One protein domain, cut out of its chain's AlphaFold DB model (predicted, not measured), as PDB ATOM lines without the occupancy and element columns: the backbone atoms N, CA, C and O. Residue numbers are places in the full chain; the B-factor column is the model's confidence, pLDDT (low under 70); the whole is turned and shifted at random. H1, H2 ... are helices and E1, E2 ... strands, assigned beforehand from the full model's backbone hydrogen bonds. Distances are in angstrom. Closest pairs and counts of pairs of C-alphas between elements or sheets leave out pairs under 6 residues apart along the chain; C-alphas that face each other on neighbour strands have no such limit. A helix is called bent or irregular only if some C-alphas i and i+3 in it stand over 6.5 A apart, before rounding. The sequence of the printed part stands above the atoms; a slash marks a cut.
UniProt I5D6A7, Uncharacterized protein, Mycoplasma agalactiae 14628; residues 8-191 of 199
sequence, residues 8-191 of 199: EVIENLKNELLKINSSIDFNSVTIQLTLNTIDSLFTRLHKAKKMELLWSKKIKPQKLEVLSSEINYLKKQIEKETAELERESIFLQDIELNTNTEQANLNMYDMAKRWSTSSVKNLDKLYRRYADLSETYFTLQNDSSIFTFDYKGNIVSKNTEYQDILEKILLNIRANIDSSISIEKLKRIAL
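This is residues 8 to 191 of the 199 residues of an uncharacterized protein of Mycoplasma agalactiae 14628 (UniProt I5D6A7). This is a long thin rod, with the bent helix H2 running along most of it: over one half, H2b and H3 lie side by side as a long helical hairpin, and at the other end H4 packs along H2a while H5 packs on both H4 and H1. A small hairpin of strands, E1 and E2, sits between these two halves, near the bend of H2, and residues 98 to 104 stick out at the tip of the helical hairpin. The printed part has 184 residues with five named helices and two named strands, in the order H1 H2 H3 E1 E2 H4 H5; the sheet, in the order E1 - E2, is antiparallel, and the class is mostly helix. The whole is extended, with a radius of gyration of the C-alphas of 31.5 A and spans of 109 by 24 by 19 A.

Begin with H1, residues 8 to 20, which touches H5, residues 183 to 191, with residues 9 to 13 alone; their closest C-alphas, of Val 9 and Ala 190, are 5.8 A apart. Next comes H2, residues 29 to 93, assigned as one helix by its hydrogen bonds but bent, with C-alphas 57 and 60 standing 7.0 A apart; its arms H2a, residues 29 to 57, and H2b, residues 60 to 93, are at a steep tilt of 39 degrees. H2b and H3, residues 102 to 142, form a helical hairpin at a shallow tilt of 21 degrees, closest at the C-alphas of Ile 71 and Tyr 130, 6.0 A apart. E1, residues 146 to 149, and E2, residues 155 to 158, form an antiparallel hairpin, where you find N 148 and O 156 within hydrogen-bond range at 2.8 A. H4, residues 161 to 176, touches H2a, opposite ways at a shallow tilt of 12 degrees, closest at the C-alphas of Ile 38 and Ile 169, 5.7 A apart. H4 touches H5 with residues 166 to 170 alone, closest at the C-alphas of Leu 166 and Ile 183, 6.6 A apart. In H1, H2a, H2b, H3, H4 and H5, every O i to N i+4 pair is within hydrogen-bond range.

Find C-alpha 8 at (247.339, 158.967, 247.443), where H1 begins. H2a is 42.1 A long from first to last C-alpha, H2b 48.7 A, H3 59.7 A and H4 22.7 A. H3 begins at C-alpha 102, (309.225, 172.140, 314.201), and H5 ends at C-alpha 191, (256.885, 163.701, 250.398).

The two C-alphas farthest apart are those of Ser 23 and Asn 100, at 109.6 A. The printed part has no cut and no long link. Look for pLDDT under 70 at residues 98 to 100, 144 to 146, 148, 153 and 157 to 160.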
ATOM      1  N   GLU A   8     246.986 157.975 248.463       87.25
ATOM      2  CA  GLU A   8     247.339 158.967 247.443       87.25
ATOM      3  C   GLU A   8     248.764 158.764 246.920       87.25
ATOM      4  O   GLU A   8     248.968 158.658 245.714       87.25
ATOM      5  N   VAL A   9     249.729 158.565 247.822       88.81
ATOM      6  CA  VAL A   9     251.132 158.264 247.491       88.81
ATOM      7  C   VAL A   9     251.245 156.996 246.644       88.81
ATOM      8  O   VAL A   9     251.970 156.958 245.650       88.81
ATOM      9  N   ILE A  10     250.505 155.945 247.005       90.50
ATOM     10  CA  ILE A  10     250.486 154.687 246.253       90.50
ATOM     11  C   ILE A  10     249.843 154.871 244.875       90.50
ATOM     12  O   ILE A  10     250.313 154.273 243.908       90.50
ATOM     13  N   GLU A  11     248.803 155.692 244.754       90.12
ATOM     14  CA  GLU A  11     248.171 155.958 243.462       90.12
ATOM     15  C   GLU A  11     249.070 156.801 242.548       90.12
ATOM     16  O   GLU A  11     249.253 156.464 241.378       90.12
ATOM     17  N   ASN A  12     249.741 157.813 243.100       89.69
ATOM     18  CA  ASN A  12     250.761 158.589 242.396       89.69
ATOM     19  C   ASN A  12     251.927 157.701 241.945       89.69
ATOM     20  O   ASN A  12     252.367 157.792 240.798       89.69
ATOM     21  N   LEU A  13     252.377 156.776 242.799       90.81
ATOM     22  CA  LEU A  13     253.395 155.799 242.430       90.81
ATOM     23  C   LEU A  13     252.938 154.918 241.263       90.81
ATOM     24  O   LEU A  13     253.689 154.759 240.304       90.81
ATOM     25  N   LYS A  14     251.720 154.366 241.302       91.19
ATOM     26  CA  LYS A  14     251.187 153.559 240.191       91.19
ATOM     27  C   LYS A  14     251.140 154.354 238.891       91.19
ATOM     28  O   LYS A  14     251.591 153.849 237.867       91.19
ATOM     29  N   ASN A  15     250.649 155.592 238.938       90.75
ATOM     30  CA  ASN A  15     250.589 156.476 237.775       90.75
ATOM     31  C   ASN A  15     251.981 156.711 237.175       90.75
ATOM     32  O   ASN A  15     252.153 156.636 235.960       90.75
ATOM     33  N   GLU A  16     252.990 156.947 238.013       89.38
ATOM     34  CA  GLU A  16     254.367 157.117 237.547       89.38
ATOM     35  C   GLU A  16     254.979 155.830 236.994       89.38
ATOM     36  O   GLU A  16     255.695 155.869 235.993       89.38
ATOM     37  N   LEU A  17     254.661 154.679 237.584       89.81
ATOM     38  CA  LEU A  17     255.101 153.385 237.076       89.81
ATOM     39  C   LEU A  17     254.447 153.052 235.725       89.81
ATOM     40  O   LEU A  17     255.147 152.556 234.845       89.81
ATOM     41  N   LEU A  18     253.170 153.398 235.515       90.19
ATOM     42  CA  LEU A  18     252.468 153.226 234.231       90.19
ATOM     43  C   LEU A  18     253.037 154.090 233.113       90.19
ATOM     44  O   LEU A  18     253.059 153.661 231.962       90.19
ATOM     45  N   LYS A  19     253.516 155.297 233.438       89.25
ATOM     46  CA  LYS A  19     254.214 156.154 232.468       89.25
ATOM     47  C   LYS A  19     255.514 155.514 231.971       89.25
ATOM     48  O   LYS A  19     255.918 155.780 230.845       89.25
ATOM     49  N   ILE A  20     256.169 154.701 232.803       89.00
ATOM     50  CA  ILE A  20     257.426 154.012 232.471       89.00
ATOM     51  C   ILE A  20     257.142 152.686 231.758       89.00
ATOM     52  O   ILE A  20     257.768 152.377 230.748       89.00
ATOM     53  N   ASN A  21     256.194 151.909 232.277       86.94
ATOM     54  CA  ASN A  21     255.772 150.637 231.715       86.94
ATOM     55  C   ASN A  21     254.242 150.529 231.787       86.94
ATOM     56  O   ASN A  21     253.662 150.228 232.829       86.94
ATOM     57  N   SER A  22     253.580 150.750 230.652       87.12
ATOM     58  CA  SER A  22     252.116 150.738 230.552       87.12
ATOM     59  C   SER A  22     251.497 149.340 230.648       87.12
ATOM     60  O   SER A  22     250.280 149.226 230.772       87.12
ATOM     61  N   SER A  23     252.311 148.280 230.600       88.31
ATOM     62  CA  SER A  23     251.851 146.885 230.649       88.31
ATOM     63  C   SER A  23     251.738 146.310 232.066       88.31
ATOM     64  O   SER A  23     251.373 145.146 232.224       88.31
ATOM     65  N   ILE A  24     252.041 147.104 233.100       87.75
ATOM     66  CA  ILE A  24     251.992 146.657 234.496       87.75
ATOM     67  C   ILE A  24     250.551 146.301 234.897       87.75
ATOM     68  O   ILE A  24     249.664 147.156 234.905       87.75
ATOM     69  N   ASP A  25     250.338 145.055 235.325       88.44
ATOM     70  CA  ASP A  25     249.074 144.610 235.916       88.44
ATOM     71  C   ASP A  25     249.089 144.738 237.449       88.44
ATOM     72  O   ASP A  25     249.501 143.829 238.174       88.44
ATOM     73  N   PHE A  26     248.574 145.852 237.972       86.88
ATOM     74  CA  PHE A  26     248.457 146.056 239.422       86.88
ATOM     75  C   PHE A  26     247.433 145.146 240.117       86.88
ATOM     76  O   PHE A  26     247.358 145.158 241.349       86.88
ATOM     77  N   ASN A  27     246.656 144.352 239.375       87.12
ATOM     78  CA  ASN A  27     245.767 143.350 239.961       87.12
ATOM     79  C   ASN A  27     246.481 142.020 240.244       87.12
ATOM     80  O   ASN A  27     245.935 141.187 240.968       87.12
ATOM     81  N   SER A  28     247.706 141.839 239.742       91.25
ATOM     82  CA  SER A  28     248.543 140.685 240.064       91.25
ATOM     83  C   SER A  28     248.801 140.590 241.569       91.25
ATOM     84  O   SER A  28     249.175 141.568 242.219       91.25
ATOM     85  N   VAL A  29     248.661 139.380 242.121       88.44
ATOM     86  CA  VAL A  29     248.895 139.097 243.548       88.44
ATOM     87  C   VAL A  29     250.296 139.537 243.976       88.44
ATOM     88  O   VAL A  29     250.450 140.152 245.031       88.44
ATOM     89  N   THR A  30     251.312 139.281 243.146       88.69
ATOM     90  CA  THR A  30     252.699 139.681 243.419       88.69
ATOM     91  C   THR A  30     252.810 141.196 243.546       88.69
ATOM     92  O   THR A  30     253.333 141.691 244.540       88.69
ATOM     93  N   ILE A  31     252.241 141.940 242.593       89.12
ATOM     94  CA  ILE A  31     252.314 143.404 242.578       89.12
ATOM     95  C   ILE A  31     251.517 144.001 243.744       89.12
ATOM     96  O   ILE A  31     251.986 144.942 244.380       89.12
ATOM     97  N   GLN A  32     250.365 143.431 244.106       90.00
ATOM     98  CA  GLN A  32     249.610 143.864 245.286       90.00
ATOM     99  C   GLN A  32     250.406 143.677 246.587       90.00
ATOM    100  O   GLN A  32     250.423 144.573 247.432       90.00
ATOM    101  N   LEU A  33     251.096 142.544 246.754       90.25
ATOM    102  CA  LEU A  33     251.963 142.302 247.914       90.25
ATOM    103  C   LEU A  33     253.162 143.259 247.941       90.25
ATOM    104  O   LEU A  33     253.504 143.791 249.002       90.25
ATOM    105  N   THR A  34     253.765 143.531 246.782       91.25
ATOM    106  CA  THR A  34     254.831 144.529 246.645       91.25
ATOM    107  C   THR A  34     254.336 145.923 247.020       91.25
ATOM    108  O   THR A  34     254.981 146.593 247.822       91.25
ATOM    109  N   LEU A  35     253.176 146.352 246.518       91.44
ATOM    110  CA  LEU A  35     252.600 147.659 246.835       91.44
ATOM    111  C   LEU A  35     252.270 147.808 248.322       91.44
ATOM    112  O   LEU A  35     252.525 148.866 248.883       91.44
ATOM    113  N   ASN A  36     251.787 146.758 248.989       90.69
ATOM    114  CA  ASN A  36     251.580 146.788 250.442       90.69
ATOM    115  C   ASN A  36     252.900 146.923 251.216       90.69
ATOM    116  O   ASN A  36     252.972 147.609 252.234       90.69
ATOM    117  N   THR A  37     253.959 146.266 250.737       92.00
ATOM    118  CA  THR A  37     255.296 146.383 251.335       92.00
ATOM    119  C   THR A  37     255.837 147.801 251.158       92.00
ATOM    120  O   THR A  37     256.348 148.392 252.109       92.00
ATOM    121  N   ILE A  38     255.673 148.370 249.963       92.81
ATOM    122  CA  ILE A  38     256.030 149.756 249.655       92.81
ATOM    123  C   ILE A  38     255.211 150.738 250.506       92.81
ATOM    124  O   ILE A  38     255.791 151.664 251.059       92.81
ATOM    125  N   ASP A  39     253.910 150.508 250.697       92.50
ATOM    126  CA  ASP A  39     253.054 151.328 251.566       92.50
ATOM    127  C   ASP A  39     253.567 151.341 253.013       92.50
ATOM    128  O   ASP A  39     253.742 152.400 253.612       92.50
ATOM    129  N   SER A  40     253.934 150.175 253.556       91.12
ATOM    130  CA  SER A  40     254.553 150.100 254.884       91.12
ATOM    131  C   SER A  40     255.888 150.853 254.956       91.12
ATOM    132  O   SER A  40     256.189 151.487 255.976       91.12
ATOM    133  N   LEU A  41     256.693 150.810 253.891       91.62
ATOM    134  CA  LEU A  41     257.939 151.567 253.799       91.62
ATOM    135  C   LEU A  41     257.678 153.079 253.725       91.62
ATOM    136  O   LEU A  41     258.364 153.820 254.425       91.62
ATOM    137  N   PHE A  42     256.658 153.540 252.999       90.94
ATOM    138  CA  PHE A  42     256.245 154.949 253.008       90.94
ATOM    139  C   PHE A  42     255.769 155.404 254.389       90.94
ATOM    140  O   PHE A  42     256.226 156.438 254.876       90.94
ATOM    141  N   THR A  43     254.972 154.602 255.100       89.94
ATOM    142  CA  THR A  43     254.602 154.908 256.493       89.94
ATOM    143  C   THR A  43     255.843 155.086 257.375       89.94
ATOM    144  O   THR A  43     255.898 155.989 258.217       89.94
ATOM    145  N   ARG A  44     256.868 154.240 257.206       89.00
ATOM    146  CA  ARG A  44     258.141 154.384 257.930       89.00
ATOM    147  C   ARG A  44     258.902 155.640 257.508       89.00
ATOM    148  O   ARG A  44     259.430 156.323 258.383       89.00
ATOM    149  N   LEU A  45     258.913 155.965 256.217       88.00
ATOM    150  CA  LEU A  45     259.551 157.163 255.673       88.00
ATOM    151  C   LEU A  45     258.943 158.438 256.273       88.00
ATOM    152  O   LEU A  45     259.670 159.280 256.798       88.00
ATOM    153  N   HIS A  46     257.613 158.550 256.287       86.44
ATOM    154  CA  HIS A  46     256.913 159.689 256.885       86.44
ATOM    155  C   HIS A  46     257.198 159.824 258.383       86.44
ATOM    156  O   HIS A  46     257.416 160.929 258.883       86.44
ATOM    157  N   LYS A  47     257.238 158.702 259.116       85.81
ATOM    158  CA  LYS A  47     257.621 158.697 260.535       85.81
ATOM    159  C   LYS A  47     259.057 159.186 260.730       85.81
ATOM    160  O   LYS A  47     259.287 159.990 261.632       85.81
ATOM    161  N   ALA A  48     259.990 158.750 259.883       83.69
ATOM    162  CA  ALA A  48     261.378 159.203 259.915       83.69
ATOM    163  C   ALA A  48     261.491 160.713 259.627       83.69
ATOM    164  O   ALA A  48     262.058 161.423 260.455       83.69
ATOM    165  N   LYS A  49     260.855 161.233 258.560       82.94
ATOM    166  CA  LYS A  49     260.843 162.679 258.230       82.94
ATOM    167  C   LYS A  49     260.225 163.513 259.357       82.94
ATOM    168  O   LYS A  49     260.746 164.560 259.731       82.94
ATOM    169  N   LYS A  50     259.135 163.035 259.968       84.69
ATOM    170  CA  LYS A  50     258.523 163.700 261.130       84.69
ATOM    171  C   LYS A  50     259.474 163.755 262.327       84.69
ATOM    172  O   LYS A  50     259.531 164.777 263.010       84.69
ATOM    173  N   MET A  51     260.196 162.669 262.594       83.19
ATOM    174  CA  MET A  51     261.170 162.614 263.683       83.19
ATOM    175  C   MET A  51     262.360 163.537 263.417       83.19
ATOM    176  O   MET A  51     262.784 164.243 264.323       83.19
ATOM    177  N   GLU A  52     262.851 163.582 262.183       82.88
ATOM    178  CA  GLU A  52     263.913 164.492 261.752       82.88
ATOM    179  C   GLU A  52     263.511 165.959 261.924       82.88
ATOM    180  O   GLU A  52     264.256 166.750 262.499       82.88
ATOM    181  N   LEU A  53     262.299 166.324 261.503       84.44
ATOM    182  CA  LEU A  53     261.770 167.676 261.670       84.44
ATOM    183  C   LEU A  53     261.621 168.050 263.151       84.44
ATOM    184  O   LEU A  53     261.922 169.173 263.553       84.44
ATOM    185  N   LEU A  54     261.173 167.112 263.983       85.94
ATOM    186  CA  LEU A  54     261.072 167.318 265.425       85.94
ATOM    187  C   LEU A  54     262.459 167.411 266.085       85.94
ATOM    188  O   LEU A  54     262.661 168.218 266.996       85.94
ATOM    189  N   TRP A  55     263.423 166.625 265.610       85.56
ATOM    190  CA  TRP A  55     264.809 166.677 266.051       85.56
ATOM    191  C   TRP A  55     265.443 168.029 265.723       85.56
ATOM    192  O   TRP A  55     265.905 168.712 266.636       85.56
ATOM    193  N   SER A  56     265.393 168.452 264.461       84.62
ATOM    194  CA  SER A  56     266.021 169.687 263.982       84.62
ATOM    195  C   SER A  56     265.378 170.946 264.559       84.62
ATOM    196  O   SER A  56     266.092 171.852 264.981       84.62
ATOM    197  N   LYS A  57     264.041 171.003 264.639       88.44
ATOM    198  CA  LYS A  57     263.330 172.208 265.097       88.44
ATOM    199  C   LYS A  57     263.228 172.335 266.611       88.44
ATOM    200  O   LYS A  57     263.091 173.448 267.107       88.44
ATOM    201  N   LYS A  58     263.227 171.221 267.351       89.38
ATOM    202  CA  LYS A  58     262.919 171.234 268.789       89.38
ATOM    203  C   LYS A  58     264.004 170.590 269.635       89.38
ATOM    204  O   LYS A  58     264.543 171.251 270.514       89.38
ATOM    205  N   ILE A  59     264.333 169.321 269.392       87.56
ATOM    206  CA  ILE A  59     265.205 168.581 270.318       87.56
ATOM    207  C   ILE A  59     266.652 169.083 270.258       87.56
ATOM    208  O   ILE A  59     267.230 169.373 271.304       87.56
ATOM    209  N   LYS A  60     267.246 169.188 269.062       88.38
ATOM    210  CA  LYS A  60     268.639 169.623 268.886       88.38
ATOM    211  C   LYS A  60     268.866 171.032 269.456       88.38
ATOM    212  O   LYS A  60     269.773 171.161 270.277       88.38
ATOM    213  N   PRO A  61     268.043 172.056 269.140       91.88
ATOM    214  CA  PRO A  61     268.195 173.388 269.729       91.88
ATOM    215  C   PRO A  61     268.110 173.387 271.259       91.88
ATOM    216  O   PRO A  61     268.978 173.955 271.912       91.88
ATOM    217  N   GLN A  62     267.132 172.679 271.836       92.19
ATOM    218  CA  GLN A  62     266.987 172.577 273.294       92.19
ATOM    219  C   GLN A  62     268.205 171.922 273.953       92.19
ATOM    220  O   GLN A  62     268.669 172.371 274.997       92.19
ATOM    221  N   LYS A  63     268.757 170.867 273.344       90.31
ATOM    222  CA  LYS A  63     269.968 170.219 273.863       90.31
ATOM    223  C   LYS A  63     271.192 171.120 273.770       90.31
ATOM    224  O   LYS A  63     271.970 171.157 274.717       90.31
ATOM    225  N   LEU A  64     271.349 171.848 272.667       92.94
ATOM    226  CA  LEU A  64     272.433 172.817 272.509       92.94
ATOM    227  C   LEU A  64     272.334 173.945 273.541       92.94
ATOM    228  O   LEU A  64     273.352 174.334 274.102       92.94
ATOM    229  N   GLU A  65     271.127 174.424 273.841       95.12
ATOM    230  CA  GLU A  65     270.901 175.438 274.874       95.12
ATOM    231  C   GLU A  65     271.311 174.936 276.266       95.12
ATOM    232  O   GLU A  65     272.083 175.598 276.961       95.12
ATOM    233  N   VAL A  66     270.870 173.731 276.646       94.25
ATOM    234  CA  VAL A  66     271.242 173.114 277.929       94.25
ATOM    235  C   VAL A  66     272.756 172.923 278.022       94.25
ATOM    236  O   VAL A  66     273.362 173.376 278.993       94.25
ATOM    237  N   LEU A  67     273.383 172.331 277.002       93.94
ATOM    238  CA  LEU A  67     274.834 172.126 276.967       93.94
ATOM    239  C   LEU A  67     275.596 173.454 277.044       93.94
ATOM    240  O   LEU A  67     276.532 173.573 277.826       93.94
ATOM    241  N   SER A  68     275.167 174.472 276.296       95.94
ATOM    242  CA  SER A  68     275.758 175.813 276.344       95.94
ATOM    243  C   SER A  68     275.666 176.422 277.745       95.94
ATOM    244  O   SER A  68     276.643 176.974 278.257       95.94
ATOM    245  N   SER A  69     274.521 176.280 278.418       96.12
ATOM    246  CA  SER A  69     274.350 176.765 279.789       96.12
ATOM    247  C   SER A  69     275.258 176.037 280.791       96.12
ATOM    248  O   SER A  69     275.879 176.690 281.632       96.12
ATOM    249  N   GLU A  70     275.412 174.713 280.663       95.75
ATOM    250  CA  GLU A  70     276.268 173.893 281.531       95.75
ATOM    251  C   GLU A  70     277.755 174.204 281.302       95.75
ATOM    252  O   GLU A  70     278.497 174.401 282.263       95.75
ATOM    253  N   ILE A  71     278.181 174.355 280.043       96.38
ATOM    254  CA  ILE A  71     279.542 174.772 279.669       96.38
ATOM    255  C   ILE A  71     279.862 176.151 280.258       96.38
ATOM    256  O   ILE A  71     280.912 176.333 280.876       96.38
ATOM    257  N   ASN A  72     278.950 177.116 280.122       96.69
ATOM    258  CA  ASN A  72     279.130 178.458 280.680       96.69
ATOM    259  C   ASN A  72     279.198 178.446 282.212       96.69
ATOM    260  O   ASN A  72     279.982 179.188 282.804       96.69
ATOM    261  N   TYR A  73     278.393 177.604 282.862       96.75
ATOM    262  CA  TYR A  73     278.457 177.413 284.307       96.75
ATOM    263  C   TYR A  73     279.804 176.823 284.738       96.75
ATOM    264  O   TYR A  73     280.450 177.368 285.633       96.75
ATOM    265  N   LEU A  74     280.264 175.757 284.079       95.75
ATOM    266  CA  LEU A  74     281.554 175.131 284.375       95.75
ATOM    267  C   LEU A  74     282.712 176.090 284.156       95.75
ATOM    268  O   LEU A  74     283.618 176.127 284.979       95.75
ATOM    269  N   LYS A  75     282.660 176.910 283.104       96.44
ATOM    270  CA  LYS A  75     283.673 177.934 282.853       96.44
ATOM    271  C   LYS A  75     283.801 178.898 284.036       96.44
ATOM    272  O   LYS A  75     284.904 179.108 284.527       96.44
ATOM    273  N   LYS A  76     282.675 179.395 284.561       96.81
ATOM    274  CA  LYS A  76     282.662 180.255 285.757       96.81
ATOM    275  C   LYS A  76     283.186 179.539 287.005       96.81
ATOM    276  O   LYS A  76     283.875 180.153 287.813       96.81
ATOM    277  N   GLN A  77     282.861 178.257 287.179       95.62
ATOM    278  CA  GLN A  77     283.379 177.464 288.301       95.62
ATOM    279  C   GLN A  77     284.892 177.261 288.194       95.62
ATOM    280  O   GLN A  77     285.600 177.460 289.171       95.62
ATOM    281  N   ILE A  78     285.398 176.940 287.004       96.06
ATOM    282  CA  ILE A  78     286.833 176.809 286.737       96.06
ATOM    283  C   ILE A  78     287.556 178.126 287.023       96.06
ATOM    284  O   ILE A  78     288.583 178.113 287.695       96.06
ATOM    285  N   GLU A  79     287.018 179.259 286.563       95.69
ATOM    286  CA  GLU A  79     287.583 180.589 286.831       95.69
ATOM    287  C   GLU A  79     287.659 180.866 288.340       95.69
ATOM    288  O   GLU A  79     288.697 181.297 288.844       95.69
ATOM    289  N   LYS A  80     286.588 180.556 289.079       94.19
ATOM    290  CA  LYS A  80     286.535 180.728 290.535       94.19
ATOM    291  C   LYS A  80     287.556 179.847 291.263       94.19
ATOM    292  O   LYS A  80     288.306 180.354 292.092       94.19
ATOM    293  N   GLU A  81     287.585 178.554 290.960       92.62
ATOM    294  CA  GLU A  81     288.479 177.582 291.606       92.62
ATOM    295  C   GLU A  81     289.951 177.859 291.261       92.62
ATOM    296  O   GLU A  81     290.827 177.719 292.109       92.62
ATOM    297  N   THR A  82     290.232 178.337 290.044       92.94
ATOM    298  CA  THR A  82     291.579 178.785 289.650       92.94
ATOM    299  C   THR A  82     292.018 179.978 290.497       92.94
ATOM    300  O   THR A  82     293.112 179.964 291.053       92.94
ATOM    301  N   ALA A  83     291.144 180.971 290.682       91.94
ATOM    302  CA  ALA A  83     291.435 182.136 291.518       91.94
ATOM    303  C   ALA A  83     291.561 181.794 293.019       91.94
ATOM    304  O   ALA A  83     292.238 182.495 293.772       91.94
ATOM    305  N   GLU A  84     290.883 180.751 293.502       88.56
ATOM    306  CA  GLU A  84     291.072 180.224 294.860       88.56
ATOM    307  C   GLU A  84     292.430 179.531 294.997       88.56
ATOM    308  O   GLU A  84     293.180 179.872 295.909       88.56
ATOM    309  N   LEU A  85     292.800 178.673 294.045       88.12
ATOM    310  CA  LEU A  85     294.105 178.014 294.029       88.12
ATOM    311  C   LEU A  85     295.270 179.017 293.931       88.12
ATOM    312  O   LEU A  85     296.297 178.830 294.577       88.12
ATOM    313  N   GLU A  86     295.124 180.090 293.153       88.69
ATOM    314  CA  GLU A  86     296.122 181.164 293.076       88.69
ATOM    315  C   GLU A  86     296.286 181.884 294.418       88.69
ATOM    316  O   GLU A  86     297.413 182.092 294.869       88.69
ATOM    317  N   ARG A  87     295.179 182.212 295.096       86.44
ATOM    318  CA  ARG A  87     295.215 182.816 296.438       86.44
ATOM    319  C   ARG A  87     295.847 181.885 297.466       86.44
ATOM    320  O   ARG A  87     296.646 182.345 298.276       86.44
ATOM    321  N   GLU A  88     295.519 180.595 297.420       83.12
ATOM    322  CA  GLU A  88     296.159 179.575 298.252       83.12
ATOM    323  C   GLU A  88     297.664 179.511 297.973       83.12
ATOM    324  O   GLU A  88     298.457 179.544 298.905       83.12
ATOM    325  N   SER A  89     298.072 179.484 296.703       83.75
ATOM    326  CA  SER A  89     299.484 179.457 296.302       83.75
ATOM    327  C   SER A  89     300.262 180.661 296.840       83.75
ATOM    328  O   SER A  89     301.327 180.480 297.424       83.75
ATOM    329  N   ILE A  90     299.710 181.872 296.702       85.12
ATOM    330  CA  ILE A  90     300.313 183.103 297.238       85.12
ATOM    331  C   ILE A  90     300.411 183.023 298.764       85.12
ATOM    332  O   ILE A  90     301.485 183.227 299.318       85.12
ATOM    333  N   PHE A  91     299.325 182.636 299.445       82.12
ATOM    334  CA  PHE A  91     299.335 182.471 300.898       82.12
ATOM    335  C   PHE A  91     300.437 181.509 301.352       82.12
ATOM    336  O   PHE A  91     301.150 181.819 302.296       82.12
ATOM    337  N   LEU A  92     300.611 180.372 300.669       77.38
ATOM    338  CA  LEU A  92     301.649 179.392 300.996       77.38
ATOM    339  C   LEU A  92     303.077 179.902 300.756       77.38
ATOM    340  O   LEU A  92     303.986 179.447 301.448       77.38
ATOM    341  N   GLN A  93     303.285 180.812 299.802       78.88
ATOM    342  CA  GLN A  93     304.586 181.456 299.575       78.88
ATOM    343  C   GLN A  93     304.948 182.424 300.708       78.88
ATOM    344  O   GLN A  93     306.120 182.521 301.063       78.88
ATOM    345  N   ASP A  94     303.944 183.070 301.298       77.38
ATOM    346  CA  ASP A  94     304.105 184.079 302.347       77.38
ATOM    347  C   ASP A  94     304.116 183.486 303.774       77.38
ATOM    348  O   ASP A  94     304.196 184.226 304.756       77.38
ATOM    349  N   ILE A  95     304.029 182.156 303.933       76.38
ATOM    350  CA  ILE A  95     304.079 181.518 305.258       76.38
ATOM    351  C   ILE A  95     305.480 181.662 305.864       76.38
ATOM    352  O   ILE A  95     306.441 181.020 305.434       76.38
ATOM    353  N   GLU A  96     305.568 182.414 306.957       70.06
ATOM    354  CA  GLU A  96     306.729 182.401 307.844       70.06
ATOM    355  C   GLU A  96     306.654 181.206 308.808       70.06
ATOM    356  O   GLU A  96     305.696 181.036 309.567       70.06
ATOM    357  N   LEU A  97     307.683 180.356 308.788       70.56
ATOM    358  CA  LEU A  97     307.785 179.194 309.671       70.56
ATOM    359  C   LEU A  97     308.245 179.616 311.073       70.56
ATOM    360  O   LEU A  97     309.214 180.361 311.226       70.56
ATOM    361  N   ASN A  98     307.604 179.088 312.119       69.06
ATOM    362  CA  ASN A  98     308.007 179.359 313.497       69.06
ATOM    363  C   ASN A  98     309.297 178.594 313.825       69.06
ATOM    364  O   ASN A  98     309.293 177.366 313.922       69.06
ATOM    365  N   THR A  99     310.398 179.307 314.043       62.62
ATOM    366  CA  THR A  99     311.718 178.718 314.323       62.62
ATOM    367  C   THR A  99     311.791 177.934 315.638       62.62
ATOM    368  O   THR A  99     312.719 177.152 315.821       62.62
ATOM    369  N   ASN A 100     310.808 178.084 316.535       64.31
ATOM    370  CA  ASN A 100     310.818 177.485 317.872       64.31
ATOM    371  C   ASN A 100     309.984 176.194 317.999       64.31
ATOM    372  O   ASN A 100     310.032 175.549 319.046       64.31
ATOM    373  N   THR A 101     309.215 175.794 316.975       72.81
ATOM    374  CA  THR A 101     308.342 174.600 317.032       72.81
ATOM    375  C   THR A 101     308.230 173.881 315.685       72.81
ATOM    376  O   THR A 101     307.293 174.101 314.916       72.81
ATOM    377  N   GLU A 102     309.151 172.951 315.428       76.50
ATOM    378  CA  GLU A 102     309.225 172.140 314.201       76.50
ATOM    379  C   GLU A 102     307.942 171.334 313.915       76.50
ATOM    380  O   GLU A 102     307.457 171.303 312.785       76.50
ATOM    381  N   GLN A 103     307.317 170.759 314.950       78.31
ATOM    382  CA  GLN A 103     306.079 169.981 314.804       78.31
ATOM    383  C   GLN A 103     304.890 170.823 314.308       78.31
ATOM    384  O   GLN A 103     304.041 170.324 313.568       78.31
ATOM    385  N   ALA A 104     304.815 172.098 314.703       74.50
ATOM    386  CA  ALA A 104     303.759 173.002 314.247       74.50
ATOM    387  C   ALA A 104     303.929 173.334 312.755       74.50
ATOM    388  O   ALA A 104     302.957 173.293 312.002       74.50
ATOM    389  N   ASN A 105     305.173 173.555 312.319       79.31
ATOM    390  CA  ASN A 105     305.513 173.807 310.918       79.31
ATOM    391  C   ASN A 105     305.215 172.591 310.024       79.31
ATOM    392  O   ASN A 105     304.656 172.753 308.941       79.31
ATOM    393  N   LEU A 106     305.522 171.371 310.486       81.88
ATOM    394  CA  LEU A 106     305.188 170.127 309.775       81.88
ATOM    395  C   LEU A 106     303.674 169.953 309.596       81.88
ATOM    396  O   LEU A 106     303.211 169.654 308.498       81.88
ATOM    397  N   ASN A 107     302.891 170.203 310.650       80.12
ATOM    398  CA  ASN A 107     301.432 170.121 310.575       80.12
ATOM    399  C   ASN A 107     300.849 171.158 309.596       80.12
ATOM    400  O   ASN A 107     299.934 170.835 308.837       80.12
ATOM    401  N   MET A 108     301.386 172.385 309.582       79.31
ATOM    402  CA  MET A 108     300.992 173.423 308.620       79.31
ATOM    403  C   MET A 108     301.335 173.027 307.181       79.31
ATOM    404  O   MET A 108     300.489 173.156 306.297       79.31
ATOM    405  N   TYR A 109     302.532 172.483 306.951       81.44
ATOM    406  CA  TYR A 109     302.950 171.978 305.642       81.44
ATOM    407  C   TYR A 109     302.032 170.855 305.135       81.44
ATOM    408  O   TYR A 109     301.587 170.878 303.985       81.44
ATOM    409  N   ASP A 110     301.688 169.892 305.989       80.94
ATOM    410  CA  ASP A 110     300.799 168.791 305.614       80.94
ATOM    411  C   ASP A 110     299.372 169.265 305.309       80.94
ATOM    412  O   ASP A 110     298.745 168.763 304.369       80.94
ATOM    413  N   MET A 111     298.851 170.240 306.063       80.50
ATOM    414  CA  MET A 111     297.551 170.859 305.778       80.50
ATOM    415  C   MET A 111     297.564 171.590 304.433       80.50
ATOM    416  O   MET A 111     296.716 171.309 303.585       80.50
ATOM    417  N   ALA A 112     298.571 172.433 304.198       80.75
ATOM    418  CA  ALA A 112     298.785 173.143 302.939       80.75
ATOM    419  C   ALA A 112     298.847 172.193 301.734       80.75
ATOM    420  O   ALA A 112     298.160 172.379 300.726       80.75
ATOM    421  N   LYS A 113     299.623 171.113 301.859       82.06
ATOM    422  CA  LYS A 113     299.772 170.089 300.823       82.06
ATOM    423  C   LYS A 113     298.456 169.370 300.527       82.06
ATOM    424  O   LYS A 113     298.145 169.115 299.360       82.06
ATOM    425  N   ARG A 114     297.675 169.029 301.559       81.12
ATOM    426  CA  ARG A 114     296.361 168.382 301.400       81.12
ATOM    427  C   ARG A 114     295.356 169.305 300.717       81.12
ATOM    428  O   ARG A 114     294.650 168.833 299.829       81.12
ATOM    429  N   TRP A 115     295.322 170.582 301.094       79.06
ATOM    430  CA  TRP A 115     294.459 171.583 300.465       79.06
ATOM    431  C   TRP A 115     294.814 171.773 298.993       79.06
ATOM    432  O   TRP A 115     293.979 171.472 298.146       79.06
ATOM    433  N   SER A 116     296.077 172.066 298.676       80.50
ATOM    434  CA  SER A 116     296.539 172.221 297.290       80.50
ATOM    435  C   SER A 116     296.240 170.984 296.427       80.50
ATOM    436  O   SER A 116     295.701 171.093 295.326       80.50
ATOM    437  N   THR A 117     296.490 169.777 296.952       85.06
ATOM    438  CA  THR A 117     296.173 168.528 296.235       85.06
ATOM    439  C   THR A 117     294.669 168.379 295.976       85.06
ATOM    440  O   THR A 117     294.274 167.839 294.942       85.06
ATOM    441  N   SER A 118     293.820 168.815 296.910       86.00
ATOM    442  CA  SER A 118     292.363 168.774 296.759       86.00
ATOM    443  C   SER A 118     291.879 169.786 295.719       86.00
ATOM    444  O   SER A 118     291.122 169.405 294.825       86.00
ATOM    445  N   SER A 119     292.356 171.029 295.790       85.69
ATOM    446  CA  SER A 119     292.014 172.117 294.866       85.69
ATOM    447  C   SER A 119     292.409 171.767 293.424       85.69
ATOM    448  O   SER A 119     291.582 171.822 292.515       85.69
ATOM    449  N   VAL A 120     293.625 171.245 293.212       88.62
ATOM    450  CA  VAL A 120     294.086 170.771 291.891       88.62
ATOM    451  C   VAL A 120     293.234 169.608 291.370       88.62
ATOM    452  O   VAL A 120     292.861 169.587 290.197       88.62
ATOM    453  N   LYS A 121     292.877 168.640 292.227       90.31
ATOM    454  CA  LYS A 121     292.005 167.520 291.833       90.31
ATOM    455  C   LYS A 121     290.593 167.975 291.470       90.31
ATOM    456  O   LYS A 121     289.974 167.370 290.595       90.31
ATOM    457  N   ASN A 122     290.061 168.983 292.151       91.19
ATOM    458  CA  ASN A 122     288.750 169.540 291.837       91.19
ATOM    459  C   ASN A 122     288.773 170.269 290.492       91.19
ATOM    460  O   ASN A 122     287.910 170.002 289.655       91.19
ATOM    461  N   LEU A 123     289.798 171.086 290.241       91.88
ATOM    462  CA  LEU A 123     290.004 171.732 288.945       91.88
ATOM    463  C   LEU A 123     290.130 170.718 287.805       91.88
ATOM    464  O   LEU A 123     289.435 170.858 286.803       91.88
ATOM    465  N   ASP A 124     290.930 169.660 287.966       93.44
ATOM    466  CA  ASP A 124     291.057 168.594 286.957       93.44
ATOM    467  C   ASP A 124     289.693 167.963 286.619       93.44
ATOM    468  O   ASP A 124     289.349 167.804 285.448       93.44
ATOM    469  N   LYS A 125     288.855 167.674 287.625       94.25
ATOM    470  CA  LYS A 125     287.495 167.154 287.394       94.25
ATOM    471  C   LYS A 125     286.625 168.129 286.602       94.25
ATOM    472  O   LYS A 125     285.905 167.697 285.702       94.25
ATOM    473  N   LEU A 126     286.675 169.419 286.935       94.25
ATOM    474  CA  LEU A 126     285.910 170.449 286.233       94.25
ATOM    475  C   LEU A 126     286.377 170.596 284.782       94.25
ATOM    476  O   LEU A 126     285.538 170.632 283.885       94.25
ATOM    477  N   TYR A 127     287.690 170.611 284.539       95.06
ATOM    478  CA  TYR A 127     288.260 170.693 283.195       95.06
ATOM    479  C   TYR A 127     287.902 169.489 282.328       95.06
ATOM    480  O   TYR A 127     287.508 169.675 281.178       95.06
ATOM    481  N   ARG A 128     287.973 168.266 282.868       94.62
ATOM    482  CA  ARG A 128     287.547 167.059 282.137       94.62
ATOM    483  C   ARG A 128     286.077 167.135 281.758       94.62
ATOM    484  O   ARG A 128     285.734 166.974 280.595       94.62
ATOM    485  N   ARG A 129     285.215 167.485 282.718       93.88
ATOM    486  CA  ARG A 129     283.781 167.638 282.453       93.88
ATOM    487  C   ARG A 129     283.502 168.730 281.416       93.88
ATOM    488  O   ARG A 129     282.646 168.544 280.558       93.88
ATOM    489  N   TYR A 130     284.214 169.854 281.487       94.88
ATOM    490  CA  TYR A 130     284.116 170.933 280.506       94.88
ATOM    491  C   TYR A 130     284.518 170.459 279.105       94.88
ATOM    492  O   TYR A 130     283.812 170.759 278.142       94.88
ATOM    493  N   ALA A 131     285.617 169.709 278.988       92.25
ATOM    494  CA  ALA A 131     286.082 169.150 277.723       92.25
ATOM    495  C   ALA A 131     285.051 168.179 277.126       92.25
ATOM    496  O   ALA A 131     284.630 168.386 275.988       92.25
ATOM    497  N   ASP A 132     284.559 167.220 277.917       91.19
ATOM    498  CA  ASP A 132     283.561 166.230 277.483       91.19
ATOM    499  C   ASP A 132     282.276 166.901 276.960       91.19
ATOM    500  O   ASP A 132     281.725 166.539 275.914       91.19
ATOM    501  N   LEU A 133     281.776 167.914 277.679       92.50
ATOM    502  CA  LEU A 133     280.574 168.643 277.270       92.50
ATOM    503  C   LEU A 133     280.812 169.525 276.049       92.50
ATOM    504  O   LEU A 133     279.928 169.626 275.201       92.50
ATOM    505  N   SER A 134     281.986 170.149 275.946       91.25
ATOM    506  CA  SER A 134     282.347 170.982 274.796       91.25
ATOM    507  C   SER A 134     282.466 170.147 273.523       91.25
ATOM    508  O   SER A 134     281.958 170.553 272.479       91.25
ATOM    509  N   GLU A 135     283.062 168.957 273.615       90.12
ATOM    510  CA  GLU A 135     283.109 167.989 272.518       90.12
ATOM    511  C   GLU A 135     281.694 167.565 272.107       90.12
ATOM    512  O   GLU A 135     281.334 167.630 270.932       90.12
ATOM    513  N   THR A 136     280.849 167.223 273.084       88.88
ATOM    514  CA  THR A 136     279.447 166.853 272.842       88.88
ATOM    515  C   THR A 136     278.667 167.983 272.162       88.88
ATOM    516  O   THR A 136     277.927 167.742 271.206       88.88
ATOM    517  N   TYR A 137     278.836 169.223 272.630       91.94
ATOM    518  CA  TYR A 137     278.209 170.412 272.056       91.94
ATOM    519  C   TYR A 137     278.650 170.628 270.609       91.94
ATOM    520  O   TYR A 137     277.804 170.808 269.734       91.94
ATOM    521  N   PHE A 138     279.955 170.555 270.339       88.50
ATOM    522  CA  PHE A 138     280.508 170.763 269.005       88.50
ATOM    523  C   PHE A 138     280.053 169.683 268.016       88.50
ATOM    524  O   PHE A 138     279.618 170.004 266.908       88.50
ATOM    525  N   THR A 139     280.082 168.412 268.421       86.88
ATOM    526  CA  THR A 139     279.580 167.298 267.602       86.88
ATOM    527  C   THR A 139     278.101 167.482 267.274       86.88
ATOM    528  O   THR A 139     277.704 167.386 266.114       86.88
ATOM    529  N   LEU A 140     277.278 167.820 268.272       87.12
ATOM    530  CA  LEU A 140     275.851 168.043 268.054       87.12
ATOM    531  C   LEU A 140     275.584 169.272 267.175       87.12
ATOM    532  O   LEU A 140     274.657 169.252 266.366       87.12
ATOM    533  N   GLN A 141     276.360 170.348 267.331       87.50
ATOM    534  CA  GLN A 141     276.184 171.589 266.579       87.50
ATOM    535  C   GLN A 141     276.412 171.366 265.081       87.50
ATOM    536  O   GLN A 141     275.559 171.760 264.281       87.50
ATOM    537  N   ASN A 142     277.511 170.698 264.722       83.00
ATOM    538  CA  ASN A 142     277.969 170.582 263.336       83.00
ATOM    539  C   ASN A 142     277.320 169.448 262.535       83.00
ATOM    540  O   ASN A 142     277.361 169.485 261.309       83.00
ATOM    541  N   ASP A 143     276.719 168.454 263.184       75.00
ATOM    542  CA  ASP A 143     276.100 167.337 262.469       75.00
ATOM    543  C   ASP A 143     274.653 167.666 262.055       75.00
ATOM    544  O   ASP A 143     273.854 168.202 262.835       75.00
ATOM    545  N   SER A 144     274.314 167.349 260.809       68.81
ATOM    546  CA  SER A 144     272.972 167.458 260.231       68.81
ATOM    547  C   SER A 144     272.136 166.182 260.405       68.81
ATOM    548  O   SER A 144     270.939 166.197 260.126       68.81
ATOM    549  N   SER A 145     272.738 165.099 260.895       67.62
ATOM    550  CA  SER A 145     272.130 163.776 261.018       67.62
ATOM    551  C   SER A 145     271.225 163.641 262.246       67.62
ATOM    552  O   SER A 145     271.287 164.396 263.226       67.62
ATOM    553  N   ILE A 146     270.369 162.620 262.205       69.50
ATOM    554  CA  ILE A 146     269.597 162.179 263.368       69.50
ATOM    555  C   ILE A 146     270.556 161.492 264.346       69.50
ATOM    556  O   ILE A 146     271.366 160.658 263.951       69.50
ATOM    557  N   PHE A 147     270.427 161.786 265.637       70.69
ATOM    558  CA  PHE A 147     271.226 161.142 266.677       70.69
ATOM    559  C   PHE A 147     270.412 160.194 267.548       70.69
ATOM    560  O   PHE A 147     269.209 160.363 267.754       70.69
ATOM    561  N   THR A 148     271.113 159.222 268.118       69.00
ATOM    562  CA  THR A 148     270.641 158.367 269.204       69.00
ATOM    563  C   THR A 148     271.591 158.446 270.399       69.00
ATOM    564  O   THR A 148     272.637 159.090 270.334       69.00
ATOM    565  N   PHE A 149     271.210 157.799 271.499       70.50
ATOM    566  CA  PHE A 149     272.048 157.619 272.678       70.50
ATOM    567  C   PHE A 149     272.451 156.151 272.796       70.50
ATOM    568  O   PHE A 149     271.610 155.269 272.596       70.50
ATOM    569  N   ASP A 150     273.722 155.883 273.090       76.81
ATOM    570  CA  ASP A 150     274.154 154.542 273.483       76.81
ATOM    571  C   ASP A 150     273.701 154.213 274.921       76.81
ATOM    572  O   ASP A 150     273.108 155.031 275.628       76.81
ATOM    573  N   TYR A 151     274.001 152.997 275.379       72.06
ATOM    574  CA  TYR A 151     273.680 152.548 276.738       72.06
ATOM    575  C   TYR A 151     274.415 153.328 277.845       72.06
ATOM    576  O   TYR A 151     274.049 153.213 279.012       72.06
ATOM    577  N   LYS A 152     275.449 154.104 277.498       77.38
ATOM    578  CA  LYS A 152     276.190 154.996 278.400       77.38
ATOM    579  C   LYS A 152     275.691 156.443 278.321       77.38
ATOM    580  O   LYS A 152     276.201 157.290 279.045       77.38
ATOM    581  N   GLY A 153     274.695 156.727 277.480       68.81
ATOM    582  CA  GLY A 153     274.162 158.068 277.269       68.81
ATOM    583  C   GLY A 153     275.015 158.947 276.352       68.81
ATOM    584  O   GLY A 153     274.775 160.153 276.303       68.81
ATOM    585  N   ASN A 154     275.977 158.384 275.617       74.88
ATOM    586  CA  ASN A 154     276.755 159.131 274.632       74.88
ATOM    587  C   ASN A 154     275.947 159.338 273.357       74.88
ATOM    588  O   ASN A 154     275.197 158.459 272.931       74.88
ATOM    589  N   ILE A 155     276.146 160.493 272.728       70.19
ATOM    590  CA  ILE A 155     275.562 160.809 271.430       70.19
ATOM    591  C   ILE A 155     276.206 159.914 270.360       70.19
ATOM    592  O   ILE A 155     277.422 159.913 270.195       70.19
ATOM    593  N   VAL A 156     275.385 159.179 269.608       74.25
ATOM    594  CA  VAL A 156     275.814 158.344 268.477       74.25
ATOM    595  C   VAL A 156     275.034 158.758 267.237       74.25
ATOM    596  O   VAL A 156     273.802 158.813 267.267       74.25
ATOM    597  N   SER A 157     275.743 159.067 266.151       67.06
ATOM    598  CA  SER A 157     275.107 159.416 264.878       67.06
ATOM    599  C   SER A 157     274.358 158.201 264.331       67.06
ATOM    600  O   SER A 157     274.899 157.092 264.268       67.06
ATOM    601  N   LYS A 158     273.085 158.384 263.977       66.94
ATOM    602  CA  LYS A 158     272.291 157.358 263.310       66.94
ATOM    603  C   LYS A 158     272.363 157.641 261.817       66.94
ATOM    604  O   LYS A 158     271.831 158.645 261.348       66.94
ATOM    605  N   ASN A 159     273.025 156.746 261.084       60.34
ATOM    606  CA  ASN A 159     273.106 156.849 259.632       60.34
ATOM    607  C   ASN A 159     271.691 156.844 259.017       60.34
ATOM    608  O   ASN A 159     270.751 156.292 259.601       60.34
ATOM    609  N   THR A 160     271.539 157.542 257.896       68.44
ATOM    610  CA  THR A 160     270.284 158.092 257.365       68.44
ATOM    611  C   THR A 160     269.237 157.028 257.009       68.44
ATOM    612  O   THR A 160     269.049 156.656 255.855       68.44
ATOM    613  N   GLU A 161     268.456 156.606 258.011       78.00
ATOM    614  CA  GLU A 161     267.325 155.663 257.894       78.00
ATOM    615  C   GLU A 161     266.347 156.022 256.758       78.00
ATOM    616  O   GLU A 161     265.725 155.150 256.159       78.00
ATOM    617  N   TYR A 162     266.243 157.307 256.428       80.25
ATOM    618  CA  TYR A 162     265.492 157.814 255.287       80.25
ATOM    619  C   TYR A 162     266.002 157.281 253.931       80.25
ATOM    620  O   TYR A 162     265.208 156.792 253.126       80.25
ATOM    621  N   GLN A 163     267.316 157.330 253.694       83.12
ATOM    622  CA  GLN A 163     267.940 156.866 252.452       83.12
ATOM    623  C   GLN A 163     267.799 155.345 252.316       83.12
ATOM    624  O   GLN A 163     267.370 154.854 251.272       83.12
ATOM    625  N   ASP A 164     268.018 154.615 253.412       87.00
ATOM    626  CA  ASP A 164     267.824 153.163 253.468       87.00
ATOM    627  C   ASP A 164     266.389 152.746 253.107       87.00
ATOM    628  O   ASP A 164     266.166 151.708 252.476       87.00
ATOM    629  N   ILE A 165     265.383 153.513 253.548       88.44
ATOM    630  CA  ILE A 165     263.977 153.225 253.238       88.44
ATOM    631  C   ILE A 165     263.700 153.459 251.749       88.44
ATOM    632  O   ILE A 165     263.071 152.607 251.120       88.44
ATOM    633  N   LEU A 166     264.193 154.557 251.170       87.44
ATOM    634  CA  LEU A 166     264.031 154.851 249.740       87.44
ATOM    635  C   LEU A 166     264.691 153.789 248.853       87.44
ATOM    636  O   LEU A 166     264.088 153.327 247.882       87.44
ATOM    637  N   GLU A 167     265.889 153.336 249.213       90.31
ATOM    638  CA  GLU A 167     266.585 152.262 248.500       90.31
ATOM    639  C   GLU A 167     265.825 150.934 248.580       90.31
ATOM    640  O   GLU A 167     265.698 150.221 247.582       90.31
ATOM    641  N   LYS A 168     265.227 150.616 249.734       91.88
ATOM    642  CA  LYS A 168     264.362 149.434 249.876       91.88
ATOM    643  C   LYS A 168     263.116 149.523 249.006       91.88
ATOM    644  O   LYS A 168     262.706 148.505 248.448       91.88
ATOM    645  N   ILE A 169     262.517 150.704 248.865       90.06
ATOM    646  CA  ILE A 169     261.380 150.906 247.959       90.06
ATOM    647  C   ILE A 169     261.821 150.648 246.514       90.06
ATOM    648  O   ILE A 169     261.174 149.866 245.817       90.06
ATOM    649  N   LEU A 170     262.961 151.203 246.088       90.75
ATOM    650  CA  LEU A 170     263.511 150.951 244.754       90.75
ATOM    651  C   LEU A 170     263.758 149.474 244.474       90.75
ATOM    652  O   LEU A 170     263.404 148.989 243.400       90.75
ATOM    653  N   LEU A 171     264.360 148.758 245.421       92.44
ATOM    654  CA  LEU A 171     264.620 147.329 245.275       92.44
ATOM    655  C   LEU A 171     263.320 146.541 245.101       92.44
ATOM    656  O   LEU A 171     263.252 145.671 244.236       92.44
ATOM    657  N   ASN A 172     262.271 146.880 245.859       91.44
ATOM    658  CA  ASN A 172     260.964 146.238 245.726       91.44
ATOM    659  C   ASN A 172     260.332 146.477 244.347       91.44
ATOM    660  O   ASN A 172     259.771 145.542 243.775       91.44
ATOM    661  N   ILE A 173     260.452 147.693 243.805       90.12
ATOM    662  CA  ILE A 173     259.941 148.041 242.472       90.12
ATOM    663  C   ILE A 173     260.727 147.299 241.388       90.12
ATOM    664  O   ILE A 173     260.128 146.618 240.558       90.12
ATOM    665  N   ARG A 174     262.063 147.368 241.420       89.31
ATOM    666  CA  ARG A 174     262.929 146.711 240.428       89.31
ATOM    667  C   ARG A 174     262.745 145.197 240.411       89.31
ATOM    668  O   ARG A 174     262.728 144.608 239.342       89.31
ATOM    669  N   ALA A 175     262.599 144.576 241.581       87.62
ATOM    670  CA  ALA A 175     262.503 143.125 241.680       87.62
ATOM    671  C   ALA A 175     261.140 142.562 241.248       87.62
ATOM    672  O   ALA A 175     261.094 141.437 240.761       87.62
ATOM    673  N   ASN A 176     260.038 143.299 241.445       86.88
ATOM    674  CA  ASN A 176     258.689 142.721 241.331       86.88
ATOM    675  C   ASN A 176     257.752 143.440 240.353       86.88
ATOM    676  O   ASN A 176     256.723 142.877 239.986       86.88
ATOM    677  N   ILE A 177     258.064 144.680 239.976       84.69
ATOM    678  CA  ILE A 177     257.257 145.487 239.046       84.69
ATOM    679  C   ILE A 177     257.998 145.689 237.712       84.69
ATOM    680  O   ILE A 177     257.369 146.050 236.723       84.69
ATOM    681  N   ASP A 178     259.308 145.416 237.675       77.19
ATOM    682  CA  ASP A 178     260.167 145.557 236.490       77.19
ATOM    683  C   ASP A 178     260.040 146.949 235.843       77.19
ATOM    684  O   ASP A 178     259.691 147.133 234.676       77.19
ATOM    685  N   SER A 179     260.241 147.975 236.673       78.31
ATOM    686  CA  SER A 179     260.163 149.375 236.269       78.31
ATOM    687  C   SER A 179     261.292 150.182 236.905       78.31
ATOM    688  O   SER A 179     261.640 149.999 238.077       78.31
ATOM    689  N   SER A 180     261.892 151.072 236.116       80.12
ATOM    690  CA  SER A 180     263.001 151.922 236.550       80.12
ATOM    691  C   SER A 180     262.484 153.297 236.959       80.12
ATOM    692  O   SER A 180     262.271 154.171 236.120       80.12
ATOM    693  N   ILE A 181     262.294 153.495 238.264       85.81
ATOM    694  CA  ILE A 181     262.037 154.805 238.872       85.81
ATOM    695  C   ILE A 181     263.297 155.291 239.606       85.81
ATOM    696  O   ILE A 181     264.083 154.474 240.090       85.81
ATOM    697  N   SER A 182     263.526 156.606 239.666       85.50
ATOM    698  CA  SER A 182     264.667 157.185 240.393       85.50
ATOM    699  C   SER A 182     264.330 157.485 241.857       85.50
ATOM    700  O   SER A 182     263.156 157.582 242.231       85.50
ATOM    701  N   ILE A 183     265.362 157.659 242.694       84.25
ATOM    702  CA  ILE A 183     265.194 158.052 244.101       84.25
ATOM    703  C   ILE A 183     264.522 159.423 244.188       84.25
ATOM    704  O   ILE A 183     263.588 159.592 244.958       84.25
ATOM    705  N   GLU A 184     264.951 160.388 243.382       83.38
ATOM    706  CA  GLU A 184     264.437 161.762 243.363       83.38
ATOM    707  C   GLU A 184     262.940 161.779 243.061       83.38
ATOM    708  O   GLU A 184     262.170 162.516 243.671       83.38
ATOM    709  N   LYS A 185     262.506 160.902 242.155       84.56
ATOM    710  CA  LYS A 185     261.101 160.773 241.796       84.56
ATOM    711  C   LYS A 185     260.286 160.114 242.907       84.56
ATOM    712  O   LYS A 185     259.184 160.571 243.194       84.56
ATOM    713  N   LEU A 186     260.842 159.105 243.585       85.31
ATOM    714  CA  LEU A 186     260.233 158.542 244.795       85.31
ATOM    715  C   LEU A 186     260.132 159.563 245.925       85.31
ATOM    716  O   LEU A 186     259.122 159.572 246.617       85.31
ATOM    717  N   LYS A 187     261.135 160.433 246.099       83.62
ATOM    718  CA  LYS A 187     261.078 161.527 247.078       83.62
ATOM    719  C   LYS A 187     259.893 162.444 246.795       83.62
ATOM    720  O   LYS A 187     259.087 162.644 247.693       83.62
ATOM    721  N   ARG A 188     259.733 162.900 245.547       84.62
ATOM    722  CA  ARG A 188     258.595 163.742 245.132       84.62
ATOM    723  C   ARG A 188     257.250 163.071 245.406       84.62
ATOM    724  O   ARG A 188     256.401 163.668 246.047       84.62
ATOM    725  N   ILE A 189     257.094 161.809 244.998       84.75
ATOM    726  CA  ILE A 189     255.858 161.033 245.214       84.75
ATOM    727  C   ILE A 189     255.545 160.859 246.703       84.75
ATOM    728  O   ILE A 189     254.387 160.884 247.102       84.75
ATOM    729  N   ALA A 190     256.570 160.605 247.514       79.69
ATOM    730  CA  ALA A 190     256.390 160.226 248.903       79.69
ATOM    731  C   ALA A 190     256.266 161.408 249.853       79.69
ATOM    732  O   ALA A 190     255.893 161.202 250.998       79.69
ATOM    733  N   LEU A 191     256.671 162.610 249.454       72.25
ATOM    734  CA  LEU A 191     256.885 163.701 250.398       72.25
ATOM    735  C   LEU A 191     256.172 164.992 250.037       72.25
ATOM    736  O   LEU A 191     256.302 165.924 250.832       72.25
TER     737      LEU A 191